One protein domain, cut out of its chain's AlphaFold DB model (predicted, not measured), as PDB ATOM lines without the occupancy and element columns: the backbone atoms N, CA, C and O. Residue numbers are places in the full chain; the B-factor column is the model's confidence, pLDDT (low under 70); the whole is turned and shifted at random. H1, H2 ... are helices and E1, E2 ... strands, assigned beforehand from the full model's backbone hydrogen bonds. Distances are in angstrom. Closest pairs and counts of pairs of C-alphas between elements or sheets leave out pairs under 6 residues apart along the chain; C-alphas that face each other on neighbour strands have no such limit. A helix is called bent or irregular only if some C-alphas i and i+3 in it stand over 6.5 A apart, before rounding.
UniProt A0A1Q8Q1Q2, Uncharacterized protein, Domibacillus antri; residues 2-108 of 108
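AT A GLANCE: This is residues 2 to 108 of the 108 residues of an uncharacterized protein of Domibacillus antri (UniProt A0A1Q8Q1Q2). Two long helices, H3 and H4, make a narrow V, and the short H1 packs on both near its closed end. The hairpin of E1 and E2 sits at that end; H2 lies away from the other helices on a long loop, and residues 95 to 108, of which 95 to 107 belong to H4, stick out. The 107 printed residues hold four named helices and two antiparallel strands in the order H1, H2, H3, E1, E2, H4, mostly helix. The whole is only just compact, close to loose, with a radius of gyration of the C-alphas of 15.2 A, and spans 42 by 26 by 21 A.

HOW THE PARTS SIT: H1, residues 2 to 10, touches residues 53 to 61 of H3, residues 43 to 61, the same way at a shallow tilt of 32 degrees, only just short of steep; the closest C-alphas, of Ala 7 and Ile 57, are 6.5 A apart. H1 touches residues 83 to 90 of H4, residues 83 to 107, opposite ways at a shallow tilt of 13 degrees; the closest C-alphas, of Gln 3 and Thr 90, are 5.6 A apart. H3 and H4 are close but not clearly touching: the closest C-alphas, of Leu 61 and Val 83, are 7.8 A apart. H2, residues 23 to 27, touches no helix. E1, residues 68 to 73, and E2, residues 79 to 82, form an antiparallel hairpin, with N 69 and O 81 within hydrogen-bond range at 2.8 A. The closest C-alphas of H1 and E1, of Phe 10 and Glu 70, are 6.8 A apart. Every O i to N i+4 pair is within hydrogen-bond range in H2, H3 and H4, and 4 of 5 in H1.

IN THESE COORDINATES: H1 begins at C-alpha 2, (-48.821, 40.693, -23.490), and is only just irregular, with C-alphas 7 and 10 6.52 A apart. H3 measures 26.8 A, E1 14.4 A and H4 36.9 A, ending at C-alpha 107, (-71.750, 42.380, -11.551).

THE WHOLE: The C-alphas farthest apart, of Glu 68 and Leu 108, are 44.2 A apart. The links H1 to H2 and H2 to H3 are long. The printed part has no cut, and no printed residue is under 70 in pLDDT.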
ATOM      1  N   VAL A   2     -49.635  39.508 -23.835       93.19
ATOM      2  CA  VAL A   2     -48.821  40.693 -23.490       93.19
ATOM      3  C   VAL A   2     -47.539  40.305 -22.748       93.19
ATOM      4  O   VAL A   2     -46.466  40.624 -23.241       93.19
ATOM      5  N   GLN A   3     -47.620  39.535 -21.656       95.00
ATOM      6  CA  GLN A   3     -46.426  39.079 -20.926       95.00
ATOM      7  C   GLN A   3     -45.384  38.424 -21.848       95.00
ATOM      8  O   GLN A   3     -44.231  38.833 -21.848       95.00
ATOM      9  N   GLU A   4     -45.804  37.465 -22.680       95.00
ATOM     10  CA  GLU A   4     -44.913  36.767 -23.617       95.00
ATOM     11  C   GLU A   4     -44.198  37.734 -24.575       95.00
ATOM     12  O   GLU A   4     -42.982  37.678 -24.732       95.00
ATOM     13  N   ARG A   5     -44.944  38.655 -25.201       93.38
ATOM     14  CA  ARG A   5     -44.373  39.629 -26.143       93.38
ATOM     15  C   ARG A   5     -43.327  40.517 -25.479       93.38
ATOM     16  O   ARG A   5     -42.282  40.774 -26.060       93.38
ATOM     17  N   PHE A   6     -43.607  40.986 -24.271       95.06
ATOM     18  CA  PHE A   6     -42.721  41.908 -23.570       95.06
ATOM     19  C   PHE A   6     -41.514  41.211 -22.935       95.06
ATOM     20  O   PHE A   6     -40.436  41.793 -22.917       95.06
ATOM     21  N   ALA A   7     -41.676  39.972 -22.465       94.56
ATOM     22  CA  ALA A   7     -40.619  39.216 -21.797       94.56
ATOM     23  C   ALA A   7     -39.730  38.383 -22.735       94.56
ATOM     24  O   ALA A   7     -38.699  37.882 -22.296       94.56
ATOM     25  N   PHE A   8     -40.120  38.198 -23.998       94.06
ATOM     26  CA  PHE A   8     -39.279  37.507 -24.977       94.06
ATOM     27  C   PHE A   8     -38.968  38.407 -26.164       94.06
ATOM     28  O   PHE A   8     -37.809  38.728 -26.363       94.06
ATOM     29  N   HIS A   9     -39.966  38.907 -26.892       91.88
ATOM     30  CA  HIS A   9     -39.704  39.667 -28.117       91.88
ATOM     31  C   HIS A   9     -39.090  41.058 -27.869       91.88
ATOM     32  O   HIS A   9     -38.108  41.409 -28.517       91.88
ATOM     33  N   PHE A  10     -39.650  41.857 -26.955       91.56
ATOM     34  CA  PHE A  10     -39.153  43.222 -26.725       91.56
ATOM     35  C   PHE A  10     -37.920  43.279 -25.823       91.56
ATOM     36  O   PHE A  10     -37.066  44.135 -26.022       91.56
ATOM     37  N   SER A  11     -37.796  42.368 -24.858       88.56
ATOM     38  CA  SER A  11     -36.613  42.291 -23.999       88.56
ATOM     39  C   SER A  11     -35.387  41.709 -24.705       88.56
ATOM     40  O   SER A  11     -34.273  42.046 -24.328       88.56
ATOM     41  N   ASP A  12     -35.574  40.815 -25.684       83.31
ATOM     42  CA  ASP A  12     -34.489  40.175 -26.436       83.31
ATOM     43  C   ASP A  12     -35.018  39.630 -27.773       83.31
ATOM     44  O   ASP A  12     -35.548  38.524 -27.847       83.31
ATOM     45  N   GLN A  13     -34.847  40.381 -28.862       74.81
ATOM     46  CA  GLN A  13     -35.411  40.039 -30.178       74.81
ATOM     47  C   GLN A  13     -34.970  38.678 -30.742       74.81
ATOM     48  O   GLN A  13     -35.585  38.184 -31.686       74.81
ATOM     49  N   ASN A  14     -33.933  38.058 -30.170       79.75
ATOM     50  CA  ASN A  14     -33.473  36.725 -30.554       79.75
ATOM     51  C   ASN A  14     -34.219  35.596 -29.824       79.75
ATOM     52  O   ASN A  14     -33.928  34.421 -30.054       79.75
ATOM     53  N   LYS A  15     -35.132  35.917 -28.901       83.31
ATOM     54  CA  LYS A  15     -35.930  34.934 -28.167       83.31
ATOM     55  C   LYS A  15     -37.280  34.735 -28.833       83.31
ATOM     56  O   LYS A  15     -38.065  35.665 -29.011       83.31
ATOM     57  N   GLU A  16     -37.559  33.481 -29.160       85.81
ATOM     58  CA  GLU A  16     -38.845  33.078 -29.708       85.81
ATOM     59  C   GLU A  16     -39.925  33.079 -28.625       85.81
ATOM     60  O   GLU A  16     -39.718  32.620 -27.499       85.81
ATOM     61  N   MET A  17     -41.103  33.576 -28.995       91.94
ATOM     62  CA  MET A  17     -42.308  33.426 -28.192       91.94
ATOM     63  C   MET A  17     -42.858  32.010 -28.352       91.94
ATOM     64  O   MET A  17     -42.906  31.480 -29.460       91.94
ATOM     65  N   GLN A  18     -43.356  31.433 -27.265       92.00
ATOM     66  CA  GLN A  18     -44.006  30.127 -27.267       92.00
ATOM     67  C   GLN A  18     -45.500  30.302 -26.995       92.00
ATOM     68  O   GLN A  18     -45.980  30.123 -25.872       92.00
ATOM     69  N   LEU A  19     -46.235  30.680 -28.044       90.75
ATOM     70  CA  LEU A  19     -47.692  30.795 -28.030       90.75
ATOM     71  C   LEU A  19     -48.299  29.997 -29.187       90.75
ATOM     72  O   LEU A  19     -47.746  30.027 -30.285       90.75
ATOM     73  N   PRO A  20     -49.449  29.334 -28.979       91.88
ATOM     74  CA  PRO A  20     -50.202  28.721 -30.061       91.88
ATOM     75  C   PRO A  20     -50.606  29.759 -31.108       91.88
ATOM     76  O   PRO A  20     -51.000  30.875 -30.764       91.88
ATOM     77  N   GLU A  21     -50.571  29.366 -32.380       91.06
ATOM     78  CA  GLU A  21     -50.848  30.256 -33.517       91.06
ATOM     79  C   GLU A  21     -52.239  30.896 -33.464       91.06
ATOM     80  O   GLU A  21     -52.422  32.002 -33.959       91.06
ATOM     81  N   VAL A  22     -53.198  30.245 -32.799       92.56
ATOM     82  CA  VAL A  22     -54.585  30.709 -32.645       92.56
ATOM     83  C   VAL A  22     -54.751  31.835 -31.607       92.56
ATOM     84  O   VAL A  22     -55.778  32.509 -31.552       92.56
ATOM     85  N   PHE A  23     -53.751  32.086 -30.755       94.44
ATOM     86  CA  PHE A  23     -53.874  33.052 -29.653       94.44
ATOM     87  C   PHE A  23     -54.162  34.500 -30.079       94.44
ATOM     88  O   PHE A  23     -54.886  35.176 -29.346       94.44
ATOM     89  N   PRO A  24     -53.636  35.025 -31.199       92.62
ATOM     90  CA  PRO A  24     -54.033  36.333 -31.706       92.62
ATOM     91  C   PRO A  24     -55.530  36.433 -32.024       92.62
ATOM     92  O   PRO A  24     -56.135  37.448 -31.696       92.62
ATOM     93  N   GLU A  25     -56.147  35.392 -32.587       94.06
ATOM     94  CA  GLU A  25     -57.584  35.381 -32.916       94.06
ATOM     95  C   GLU A  25     -58.464  35.368 -31.659       94.06
ATOM     96  O   GLU A  25     -59.554  35.942 -31.634       94.06
ATOM     97  N   LEU A  26     -57.961  34.753 -30.588       95.12
ATOM     98  CA  LEU A  26     -58.671  34.627 -29.321       95.12
ATOM     99  C   LEU A  26     -58.448  35.834 -28.399       95.12
ATOM    100  O   LEU A  26     -59.399  36.400 -27.864       95.12
ATOM    101  N   PHE A  27     -57.201  36.268 -28.214       94.12
ATOM    102  CA  PHE A  27     -56.787  37.103 -27.077       94.12
ATOM    103  C   PHE A  27     -56.095  38.422 -27.459       94.12
ATOM    104  O   PHE A  27     -55.548  39.098 -26.580       94.12
ATOM    105  N   ALA A  28     -56.056  38.799 -28.741       91.94
ATOM    106  CA  ALA A  28     -55.572  40.123 -29.127       91.94
ATOM    107  C   ALA A  28     -56.553  41.235 -28.694       91.94
ATOM    108  O   ALA A  28     -57.753  40.996 -28.558       91.94
ATOM    109  N   PRO A  29     -56.083  42.478 -28.493       89.75
ATOM    110  CA  PRO A  29     -56.974  43.600 -28.221       89.75
ATOM    111  C   PRO A  29     -58.066  43.738 -29.292       89.75
ATOM    112  O   PRO A  29     -57.769  43.766 -30.483       89.75
ATOM    113  N   GLY A  30     -59.322  43.858 -28.858       90.56
ATOM    114  CA  GLY A  30     -60.479  44.021 -29.744       90.56
ATOM    115  C   GLY A  30     -61.197  42.725 -30.129       90.56
ATOM    116  O   GLY A  30     -62.286  42.808 -30.693       90.56
ATOM    117  N   THR A  31     -60.654  41.550 -29.791       94.38
ATOM    118  CA  THR A  31     -61.374  40.277 -29.949       94.38
ATOM    119  C   THR A  31     -62.525  40.169 -28.947       94.38
ATOM    120  O   THR A  31     -62.530  40.816 -27.892       94.38
ATOM    121  N   LYS A  32     -63.529  39.347 -29.271       94.44
ATOM    122  CA  LYS A  32     -64.683  39.105 -28.399       94.44
ATOM    123  C   LYS A  32     -64.995  37.613 -28.320       94.44
ATOM    124  O   LYS A  32     -65.189  37.012 -29.372       94.44
ATOM    125  N   PRO A  33     -65.172  37.040 -27.113       93.38
ATOM    126  CA  PRO A  33     -65.522  35.628 -26.960       93.38
ATOM    127  C   PRO A  33     -66.779  35.193 -27.719       93.38
ATOM    128  O   PRO A  33     -66.840  34.082 -28.225       93.38
ATOM    129  N   ALA A  34     -67.767  36.085 -27.851       95.19
ATOM    130  CA  ALA A  34     -69.000  35.812 -28.592       95.19
ATOM    131  C   ALA A  34     -68.813  35.717 -30.121       95.19
ATOM    132  O   ALA A  34     -69.727  35.282 -30.814       95.19
ATOM    133  N   GLU A  35     -67.665  36.153 -30.644       95.62
ATOM    134  CA  GLU A  35     -67.334  36.171 -32.075       95.62
ATOM    135  C   GLU A  35     -66.219  35.163 -32.420       95.62
ATOM    136  O   GLU A  35     -65.791  35.096 -33.571       95.62
ATOM    137  N   TRP A  36     -65.727  34.377 -31.450       95.44
ATOM    138  CA  TRP A  36     -64.687  33.378 -31.704       95.44
ATOM    139  C   TRP A  36     -65.207  32.256 -32.610       95.44
ATOM    140  O   TRP A  36     -66.238  31.645 -32.341       95.44
ATOM    141  N   ALA A  37     -64.465  31.979 -33.685       93.62
ATOM    142  CA  ALA A  37     -64.759  30.908 -34.644       93.62
ATOM    143  C   ALA A  37     -63.945  29.625 -34.391       93.62
ATOM    144  O   ALA A  37     -64.131  28.621 -35.076       93.62
ATOM    145  N   VAL A  38     -63.031  29.675 -33.424       93.12
ATOM    146  CA  VAL A  38     -62.090  28.616 -33.058       93.12
ATOM    147  C   VAL A  38     -62.256  28.297 -31.579       93.12
ATOM    148  O   VAL A  38     -62.506  29.194 -30.773       93.12
ATOM    149  N   GLU A  39     -62.133  27.017 -31.234       92.62
ATOM    150  CA  GLU A  39     -62.248  26.577 -29.845       92.62
ATOM    151  C   GLU A  39     -61.052  27.117 -29.042       92.62
ATOM    152  O   GLU A  39     -59.899  26.887 -29.433       92.62
ATOM    153  N   PRO A  40     -61.284  27.856 -27.944       94.19
ATOM    154  CA  PRO A  40     -60.202  28.293 -27.083       94.19
ATOM    155  C   PRO A  40     -59.598  27.105 -26.316       94.19
ATOM    156  O   PRO A  40     -60.288  26.117 -26.063       94.19
ATOM    157  N   PRO A  41     -58.335  27.202 -25.864       94.50
ATOM    158  CA  PRO A  41     -57.792  26.225 -24.932       94.50
ATOM    159  C   PRO A  41     -58.633  26.161 -23.655       94.50
ATOM    160  O   PRO A  41     -59.164  27.173 -23.181       94.50
ATOM    161  N   SER A  42     -58.700  24.977 -23.059       95.88
ATOM    162  CA  SER A  42     -59.342  24.769 -21.768       95.88
ATOM    163  C   SER A  42     -58.655  25.575 -20.664       95.88
ATOM    164  O   SER A  42     -57.486  25.962 -20.746       95.88
ATOM    165  N   LEU A  43     -59.377  25.799 -19.564       95.62
ATOM    166  CA  LEU A  43     -58.830  26.517 -18.414       95.62
ATOM    167  C   LEU A  43     -57.572  25.842 -17.839       95.62
ATOM    168  O   LEU A  43     -56.676  26.534 -17.358       95.62
ATOM    169  N   ASP A  44     -57.503  24.512 -17.856       97.75
ATOM    170  CA  ASP A  44     -56.356  23.789 -17.305       97.75
ATOM    171  C   ASP A  44     -55.135  23.860 -18.230       97.75
ATOM    172  O   ASP A  44     -54.035  24.102 -17.731       97.75
ATOM    173  N   GLU A  45     -55.329  23.809 -19.552       95.88
ATOM    174  CA  GLU A  45     -54.264  24.094 -20.526       95.88
ATOM    175  C   GLU A  45     -53.728  25.520 -20.347       95.88
ATOM    176  O   GLU A  45     -52.519  25.724 -20.244       95.88
ATOM    177  N   LEU A  46     -54.612  26.517 -20.204       95.56
ATOM    178  CA  LEU A  46     -54.196  27.903 -19.958       95.56
ATOM    179  C   LEU A  46     -53.369  28.035 -18.671       95.56
ATOM    180  O   LEU A  46     -52.346  28.720 -18.667       95.56
ATOM    181  N   LYS A  47     -53.773  27.377 -17.576       96.00
ATOM    182  CA  LYS A  47     -53.010  27.393 -16.313       96.00
ATOM    183  C   LYS A  47     -51.629  26.766 -16.471       96.00
ATOM    184  O   LYS A  47     -50.671  27.288 -15.905       96.00
ATOM    185  N   GLU A  48     -51.526  25.645 -17.177       96.06
ATOM    186  CA  GLU A  48     -50.248  24.977 -17.420       96.06
ATOM    187  C   GLU A  48     -49.312  25.869 -18.241       96.06
ATOM    188  O   GLU A  48     -48.169  26.103 -17.843       96.06
ATOM    189  N   MET A  49     -49.828  26.473 -19.311       95.12
ATOM    190  CA  MET A  49     -49.077  27.415 -20.140       95.12
ATOM    191  C   MET A  49     -48.598  28.642 -19.353       95.12
ATOM    192  O   MET A  49     -47.460  29.074 -19.529       95.12
ATOM    193  N   LEU A  50     -49.436  29.196 -18.470       95.00
ATOM    194  CA  LEU A  50     -49.083  30.349 -17.630       95.00
ATOM    195  C   LEU A  50     -47.998  30.015 -16.595       95.00
ATOM    196  O   LEU A  50     -47.094  30.823 -16.370       95.00
ATOM    197  N   LYS A  51     -48.054  28.822 -15.988       95.25
ATOM    198  CA  LYS A  51     -46.986  28.338 -15.097       95.25
ATOM    199  C   LYS A  51     -45.669  28.217 -15.859       95.25
ATOM    200  O   LYS A  51     -44.690  28.846 -15.473       95.25
ATOM    201  N   GLY A  52     -45.686  27.520 -16.997       95.88
ATOM    202  CA  GLY A  52     -44.497  27.352 -17.832       95.88
ATOM    203  C   GLY A  52     -43.929  28.678 -18.348       95.88
ATOM    204  O   GLY A  52     -42.714  28.842 -18.412       95.88
ATOM    205  N   GLN A  53     -44.777  29.660 -18.667       95.81
ATOM    206  CA  GLN A  53     -44.326  31.004 -19.041       95.81
ATOM    207  C   GLN A  53     -43.501  31.654 -17.924       95.81
ATOM    208  O   GLN A  53     -42.467  32.250 -18.214       95.81
ATOM    209  N   THR A  54     -43.926  31.529 -16.666       94.75
ATOM    210  CA  THR A  54     -43.208  32.119 -15.526       94.75
ATOM    211  C   THR A  54     -41.823  31.489 -15.370       94.75
ATOM    212  O   THR A  54     -40.835  32.218 -15.280       94.75
ATOM    213  N   ASP A  55     -41.736  30.159 -15.462       96.00
ATOM    214  CA  ASP A  55     -40.467  29.423 -15.387       96.00
ATOM    215  C   ASP A  55     -39.502  29.839 -16.512       96.00
ATOM    216  O   ASP A  55     -38.312  30.066 -16.282       96.00
ATOM    217  N   ARG A  56     -40.011  30.000 -17.744       95.44
ATOM    218  CA  ARG A  56     -39.203  30.470 -18.882       95.44
ATOM    219  C   ARG A  56     -38.694  31.894 -18.682       95.44
ATOM    220  O   ARG A  56     -37.545  32.174 -19.013       95.44
ATOM    221  N   ILE A  57     -39.538  32.795 -18.178       95.19
ATOM    222  CA  ILE A  57     -39.159  34.191 -17.929       95.19
ATOM    223  C   ILE A  57     -38.033  34.247 -16.901       95.19
ATOM    224  O   ILE A  57     -37.030  34.917 -17.139       95.19
ATOM    225  N   GLU A  58     -38.168  33.517 -15.792       94.75
ATOM    226  CA  GLU A  58     -37.122  33.447 -14.777       94.75
ATOM    227  C   GLU A  58     -35.828  32.882 -15.367       94.75
ATOM    228  O   GLU A  58     -34.784  33.520 -15.263       94.75
ATOM    229  N   PHE A  59     -35.895  31.750 -16.068       94.69
ATOM    230  CA  PHE A  59     -34.721  31.130 -16.677       94.69
ATOM    231  C   PHE A  59     -33.984  32.062 -17.655       94.69
ATOM    232  O   PHE A  59     -32.754  32.087 -17.681       94.69
ATOM    233  N   VAL A  60     -34.718  32.830 -18.467       93.19
ATOM    234  CA  VAL A  60     -34.138  33.665 -19.533       93.19
ATOM    235  C   VAL A  60     -33.679  35.039 -19.041       93.19
ATOM    236  O   VAL A  60     -32.719  35.580 -19.597       93.19
ATOM    237  N   LEU A  61     -34.359  35.624 -18.048       94.06
ATOM    238  CA  LEU A  61     -34.175  37.024 -17.643       94.06
ATOM    239  C   LEU A  61     -33.596  37.209 -16.232       94.06
ATOM    240  O   LEU A  61     -33.392  38.351 -15.808       94.06
ATOM    241  N   ASN A  62     -33.295  36.129 -15.500       95.44
ATOM    242  CA  ASN A  62     -32.642  36.233 -14.194       95.44
ATOM    243  C   ASN A  62     -31.344  37.057 -14.291       95.44
ATOM    244  O   ASN A  62     -30.497  36.817 -15.150       95.44
ATOM    245  N   GLY A  63     -31.211  38.068 -13.429       96.88
ATOM    246  CA  GLY A  63     -30.045  38.957 -13.405       96.88
ATOM    247  C   GLY A  63     -29.970  39.984 -14.544       96.88
ATOM    248  O   GLY A  63     -29.050  40.796 -14.542       96.88
ATOM    249  N   ARG A  64     -30.933  40.009 -15.478       96.25
ATOM    250  CA  ARG A  64     -30.905  40.871 -16.679       96.25
ATOM    251  C   ARG A  64     -31.797  42.109 -16.593       96.25
ATOM    252  O   ARG A  64     -31.961  42.819 -17.572       96.25
ATOM    253  N   LEU A  65     -32.378  42.416 -15.430       96.25
ATOM    254  CA  LEU A  65     -33.366  43.503 -15.301       96.25
ATOM    255  C   LEU A  65     -32.840  44.894 -15.701       96.25
ATOM    256  O   LEU A  65     -33.629  45.741 -16.112       96.25
ATOM    257  N   LEU A  66     -31.533  45.135 -15.566       97.50
ATOM    258  CA  LEU A  66     -30.889  46.403 -15.931       97.50
ATOM    259  C   LEU A  66     -30.331  46.409 -17.360       97.50
ATOM    260  O   LEU A  66     -29.713  47.389 -17.760       97.50
ATOM    261  N   GLU A  67     -30.496  45.320 -18.110       96.88
ATOM    262  CA  GLU A  67     -30.047  45.240 -19.496       96.88
ATOM    263  C   GLU A  67     -30.905  46.157 -20.376       96.88
ATOM    264  O   GLU A  67     -32.140  46.147 -20.292       96.88
ATOM    265  N   GLU A  68     -30.232  46.963 -21.198       96.31
ATOM    266  CA  GLU A  68     -30.875  47.777 -22.226       96.31
ATOM    267  C   GLU A  68     -31.372  46.881 -23.364       96.31
ATOM    268  O   GLU A  68     -30.718  45.919 -23.766       96.31
ATOM    269  N   ALA A  69     -32.521  47.239 -23.910       93.06
ATOM    270  CA  ALA A  69     -33.184  46.587 -25.021       93.06
ATOM    271  C   ALA A  69     -33.662  47.652 -26.020       93.06
ATOM    272  O   ALA A  69     -33.615  48.858 -25.750       93.06
ATOM    273  N   GLU A  70     -34.113  47.226 -27.201       92.56
ATOM    274  CA  GLU A  70     -34.660  48.172 -28.173       92.56
ATOM    275  C   GLU A  70     -35.847  48.924 -27.560       92.56
ATOM    276  O   GLU A  70     -36.758  48.329 -26.981       92.56
ATOM    277  N   SER A  71     -35.819  50.252 -27.669       94.88
ATOM    278  CA  SER A  71     -36.858  51.080 -27.073       94.88
ATOM    279  C   SER A  71     -38.204  50.831 -27.742       94.88
ATOM    280  O   SER A  71     -38.322  50.874 -28.964       94.88
ATOM    281  N   TYR A  72     -39.243  50.657 -26.934       95.19
ATOM    282  CA  TYR A  72     -40.611  50.514 -27.412       95.19
ATOM    283  C   TYR A  72     -41.532  51.502 -26.699       95.19
ATOM    284  O   TYR A  72     -41.526  51.612 -25.469       95.19
ATOM    285  N   THR A  73     -42.351  52.203 -27.485       96.19
ATOM    286  CA  THR A  73     -43.363  53.140 -26.993       96.19
ATOM    287  C   THR A  73     -44.752  52.555 -27.206       96.19
ATOM    288  O   THR A  73     -45.160  52.250 -28.325       96.19
ATOM    289  N   THR A  74     -45.490  52.399 -26.112       92.56
ATOM    290  CA  THR A  74     -46.885  51.940 -26.130       92.56
ATOM    291  C   THR A  74     -47.802  52.964 -26.805       92.56
ATOM    292  O   THR A  74     -47.470  54.143 -26.924       92.56
ATOM    293  N   SER A  75     -49.016  52.549 -27.174       89.56
ATOM    294  CA  SER A  75     -50.028  53.455 -27.740       89.56
ATOM    295  C   SER A  75     -50.459  54.588 -26.797       89.56
ATOM    296  O   SER A  75     -51.002  55.584 -27.265       89.56
ATOM    297  N   SER A  76     -50.209  54.469 -25.488       90.44
ATOM    298  CA  SER A  76     -50.458  55.524 -24.499       90.44
ATOM    299  C   SER A  76     -49.277  56.484 -24.303       90.44
ATOM    300  O   SER A  76     -49.383  57.413 -23.507       90.44
ATOM    301  N   GLY A  77     -48.159  56.284 -25.012       95.38
ATOM    302  CA  GLY A  77     -46.980  57.152 -24.956       95.38
ATOM    303  C   GLY A  77     -45.928  56.768 -23.909       95.38
ATOM    304  O   GLY A  77     -44.939  57.481 -23.764       95.38
ATOM    305  N   LEU A  78     -46.094  55.650 -23.190       95.81
ATOM    306  CA  LEU A  78     -45.054  55.138 -22.289       95.81
ATOM    307  C   LEU A  78     -43.923  54.495 -23.099       95.81
ATOM    308  O   LEU A  78     -44.172  53.499 -23.781       95.81
ATOM    309  N   THR A  79     -42.707  55.030 -22.974       97.56
ATOM    310  CA  THR A  79     -41.478  54.481 -23.570       97.56
ATOM    311  C   THR A  79     -40.702  53.658 -22.550       97.56
ATOM    312  O   THR A  79     -40.512  54.087 -21.413       97.56
ATOM    313  N   MET A  80     -40.232  52.485 -22.965       97.19
ATOM    314  CA  MET A  80     -39.414  51.570 -22.168       97.19
ATOM    315  C   MET A  80     -38.194  51.153 -22.980       97.19
ATOM    316  O   MET A  80     -38.329  50.918 -24.178       97.19
ATOM    317  N   SER A  81     -37.032  51.051 -22.334       96.75
ATOM    318  CA  SER A  81     -35.770  50.664 -22.980       96.75
ATOM    319  C   SER A  81     -34.993  49.592 -22.220       96.75
ATOM    320  O   SER A  81     -33.896  49.253 -22.626       96.75
ATOM    321  N   THR A  82     -35.527  49.047 -21.124       97.50
ATOM    322  CA  THR A  82     -34.844  48.003 -20.346       97.50
ATOM    323  C   THR A  82     -35.742  46.800 -20.126       97.50
ATOM    324  O   THR A  82     -36.972  46.920 -20.064       97.50
ATOM    325  N   VAL A  83     -35.122  45.635 -19.931       97.00
ATOM    326  CA  VAL A  83     -35.822  44.391 -19.570       97.00
ATOM    327  C   VAL A  83     -36.711  44.603 -18.341       97.00
ATOM    328  O   VAL A  83     -37.886  44.231 -18.334       97.00
ATOM    329  N   GLY A  84     -36.180  45.253 -17.303       97.25
ATOM    330  CA  GLY A  84     -36.920  45.548 -16.079       97.25
ATOM    331  C   GLY A  84     -38.110  46.479 -16.308       97.25
ATOM    332  O   GLY A  84     -39.168  46.266 -15.712       97.25
ATOM    333  N   ALA A  85     -37.982  47.471 -17.196       97.81
ATOM    334  CA  ALA A  85     -39.091  48.351 -17.553       97.81
ATOM    335  C   ALA A  85     -40.218  47.576 -18.254       97.81
ATOM    336  O   ALA A  85     -41.384  47.734 -17.884       97.81
ATOM    337  N   PHE A  86     -39.879  46.676 -19.184       97.31
ATOM    338  CA  PHE A  86     -40.862  45.816 -19.846       97.31
ATOM    339  C   PHE A  86     -41.599  44.901 -18.866       97.31
ATOM    340  O   PHE A  86     -42.830  44.869 -18.875       97.31
ATOM    341  N   LEU A  87     -40.884  44.209 -17.972       96.50
ATOM    342  CA  LEU A  87     -41.526  43.339 -16.980       96.50
ATOM    343  C   LEU A  87     -42.400  44.131 -15.994       96.50
ATOM    344  O   LEU A  87     -43.523  43.727 -15.685       96.50
ATOM    345  N   THR A  88     -41.941  45.306 -15.561       97.06
ATOM    346  CA  THR A  88     -42.725  46.190 -14.683       97.06
ATOM    347  C   THR A  88     -44.033  46.620 -15.345       97.06
ATOM    348  O   THR A  88     -45.094  46.572 -14.717       97.06
ATOM    349  N   PHE A  89     -43.989  46.986 -16.627       96.69
ATOM    350  CA  PHE A  89     -45.190  47.309 -17.392       96.69
ATOM    351  C   PHE A  89     -46.164  46.130 -17.451       96.69
ATOM    352  O   PHE A  89     -47.366  46.309 -17.242       96.69
ATOM    353  N   THR A  90     -45.660  44.917 -17.681       95.69
ATOM    354  CA  THR A  90     -46.525  43.736 -17.742       95.69
ATOM    355  C   THR A  90     -47.208  43.422 -16.411       95.69
ATOM    356  O   THR A  90     -48.388  43.080 -16.412       95.69
ATOM    357  N   PHE A  91     -46.544  43.646 -15.270       95.62
ATOM    358  CA  PHE A  91     -47.180  43.507 -13.955       95.62
ATOM    359  C   PHE A  91     -48.287  44.535 -13.726       95.62
ATOM    360  O   PHE A  91     -49.356  44.191 -13.217       95.62
ATOM    361  N   TYR A  92     -48.063  45.788 -14.129       96.06
ATOM    362  CA  TYR A  92     -49.107  46.809 -14.082       96.06
ATOM    363  C   TYR A  92     -50.325  46.400 -14.930       96.06
ATOM    364  O   TYR A  92     -51.461  46.453 -14.457       96.06
ATOM    365  N   HIS A  93     -50.082  45.927 -16.154       94.75
ATOM    366  CA  HIS A  93     -51.124  45.455 -17.062       94.75
ATOM    367  C   HIS A  93     -51.905  44.254 -16.494       94.75
ATOM    368  O   HIS A  93     -53.134  44.224 -16.566       94.75
ATOM    369  N   GLU A  94     -51.227  43.298 -15.855       95.69
ATOM    370  CA  GLU A  94     -51.883  42.171 -15.181       95.69
ATOM    371  C   GLU A  94     -52.747  42.636 -13.998       95.69
ATOM    372  O   GLU A  94     -53.873  42.171 -13.807       95.69
ATOM    373  N   GLY A  95     -52.283  43.641 -13.248       97.25
ATOM    374  CA  GLY A  95     -53.082  44.299 -12.214       97.25
ATOM    375  C   GLY A  95     -54.390  44.894 -12.756       97.25
ATOM    376  O   GLY A  95     -55.438  44.778 -12.112       97.25
ATOM    377  N   MET A  96     -54.364  45.473 -13.963       96.00
ATOM    378  CA  MET A  96     -55.569  45.965 -14.640       96.00
ATOM    379  C   MET A  96     -56.522  44.824 -15.013       96.00
ATOM    380  O   MET A  96     -57.725  44.939 -14.768       96.00
ATOM    381  N   HIS A  97     -56.011  43.711 -15.549       95.25
ATOM    382  CA  HIS A  97     -56.828  42.528 -15.841       95.25
ATOM    383  C   HIS A  97     -57.489  41.960 -14.586       95.25
ATOM    384  O   HIS A  97     -58.700  41.724 -14.585       95.25
ATOM    385  N   LEU A  98     -56.733  41.811 -13.495       97.19
ATOM    386  CA  LEU A  98     -57.265  41.352 -12.215       97.19
ATOM    387  C   LEU A  98     -58.379  42.268 -11.702       97.19
ATOM    388  O   LEU A  98     -59.403  41.793 -11.204       97.19
ATOM    389  N   ASN A  99     -58.202  43.583 -11.830       97.94
ATOM    390  CA  ASN A  99     -59.234  44.542 -11.467       97.94
ATOM    391  C   ASN A  99     -60.503  44.361 -12.316       97.94
ATOM    392  O   ASN A  99     -61.600  44.310 -11.762       97.94
ATOM    393  N   THR A 100     -60.374  44.210 -13.635       96.69
ATOM    394  CA  THR A 100     -61.511  43.967 -14.539       96.69
ATOM    395  C   THR A 100     -62.246  42.673 -14.192       96.69
ATOM    396  O   THR A 100     -63.468  42.690 -14.051       96.69
ATOM    397  N   MET A 101     -61.524  41.572 -13.952       96.12
ATOM    398  CA  MET A 101     -62.126  40.300 -13.527       96.12
ATOM    399  C   MET A 101     -62.926  40.451 -12.229       96.12
ATOM    400  O   MET A 101     -64.058  39.983 -12.140       96.12
ATOM    401  N   LYS A 102     -62.384  41.170 -11.236       97.81
ATOM    402  CA  LYS A 102     -63.102  41.462  -9.983       97.81
ATOM    403  C   LYS A 102     -64.385  42.263 -10.210       97.81
ATOM    404  O   LYS A 102     -65.359  42.037  -9.499       97.81
ATOM    405  N   HIS A 103     -64.394  43.201 -11.156       97.88
ATOM    406  CA  HIS A 103     -65.598  43.969 -11.483       97.88
ATOM    407  C   HIS A 103     -66.657  43.106 -12.168       97.88
ATOM    408  O   HIS A 103     -67.820  43.194 -11.788       97.88
ATOM    409  N   ILE A 104     -66.260  42.235 -13.102       96.19
ATOM    410  CA  ILE A 104     -67.171  41.272 -13.739       96.19
ATOM    411  C   ILE A 104     -67.805  40.370 -12.675       96.19
ATOM    412  O   ILE A 104     -69.023  40.265 -12.621       96.19
ATOM    413  N   LEU A 105     -66.999  39.801 -11.771       96.69
ATOM    414  CA  LEU A 105     -67.491  38.938 -10.691       96.69
ATOM    415  C   LEU A 105     -68.472  39.635  -9.740       96.69
ATOM    416  O   LEU A 105     -69.334  38.971  -9.185       96.69
ATOM    417  N   LYS A 106     -68.336  40.948  -9.524       96.44
ATOM    418  CA  LYS A 106     -69.270  41.730  -8.694       96.44
ATOM    419  C   LYS A 106     -70.581  42.071  -9.404       96.44
ATOM    420  O   LYS A 106     -71.531  42.459  -8.731       96.44
ATOM    421  N   ALA A 107     -70.586  42.052 -10.733       94.62
ATOM    422  CA  ALA A 107     -71.750  42.380 -11.551       94.62
ATOM    423  C   ALA A 107     -72.621  41.151 -11.874       94.62
ATOM    424  O   ALA A 107     -73.725  41.325 -12.391       94.62
ATOM    425  N   LEU A 108     -72.111  39.946 -11.595       86.56
ATOM    426  CA  LEU A 108     -72.835  38.673 -11.618       86.56
ATOM    427  C   LEU A 108     -73.538  38.433 -10.276       86.56
ATOM    428  O   LEU A 108     -74.650  37.865 -10.312       86.56
TER     429      LEU A 108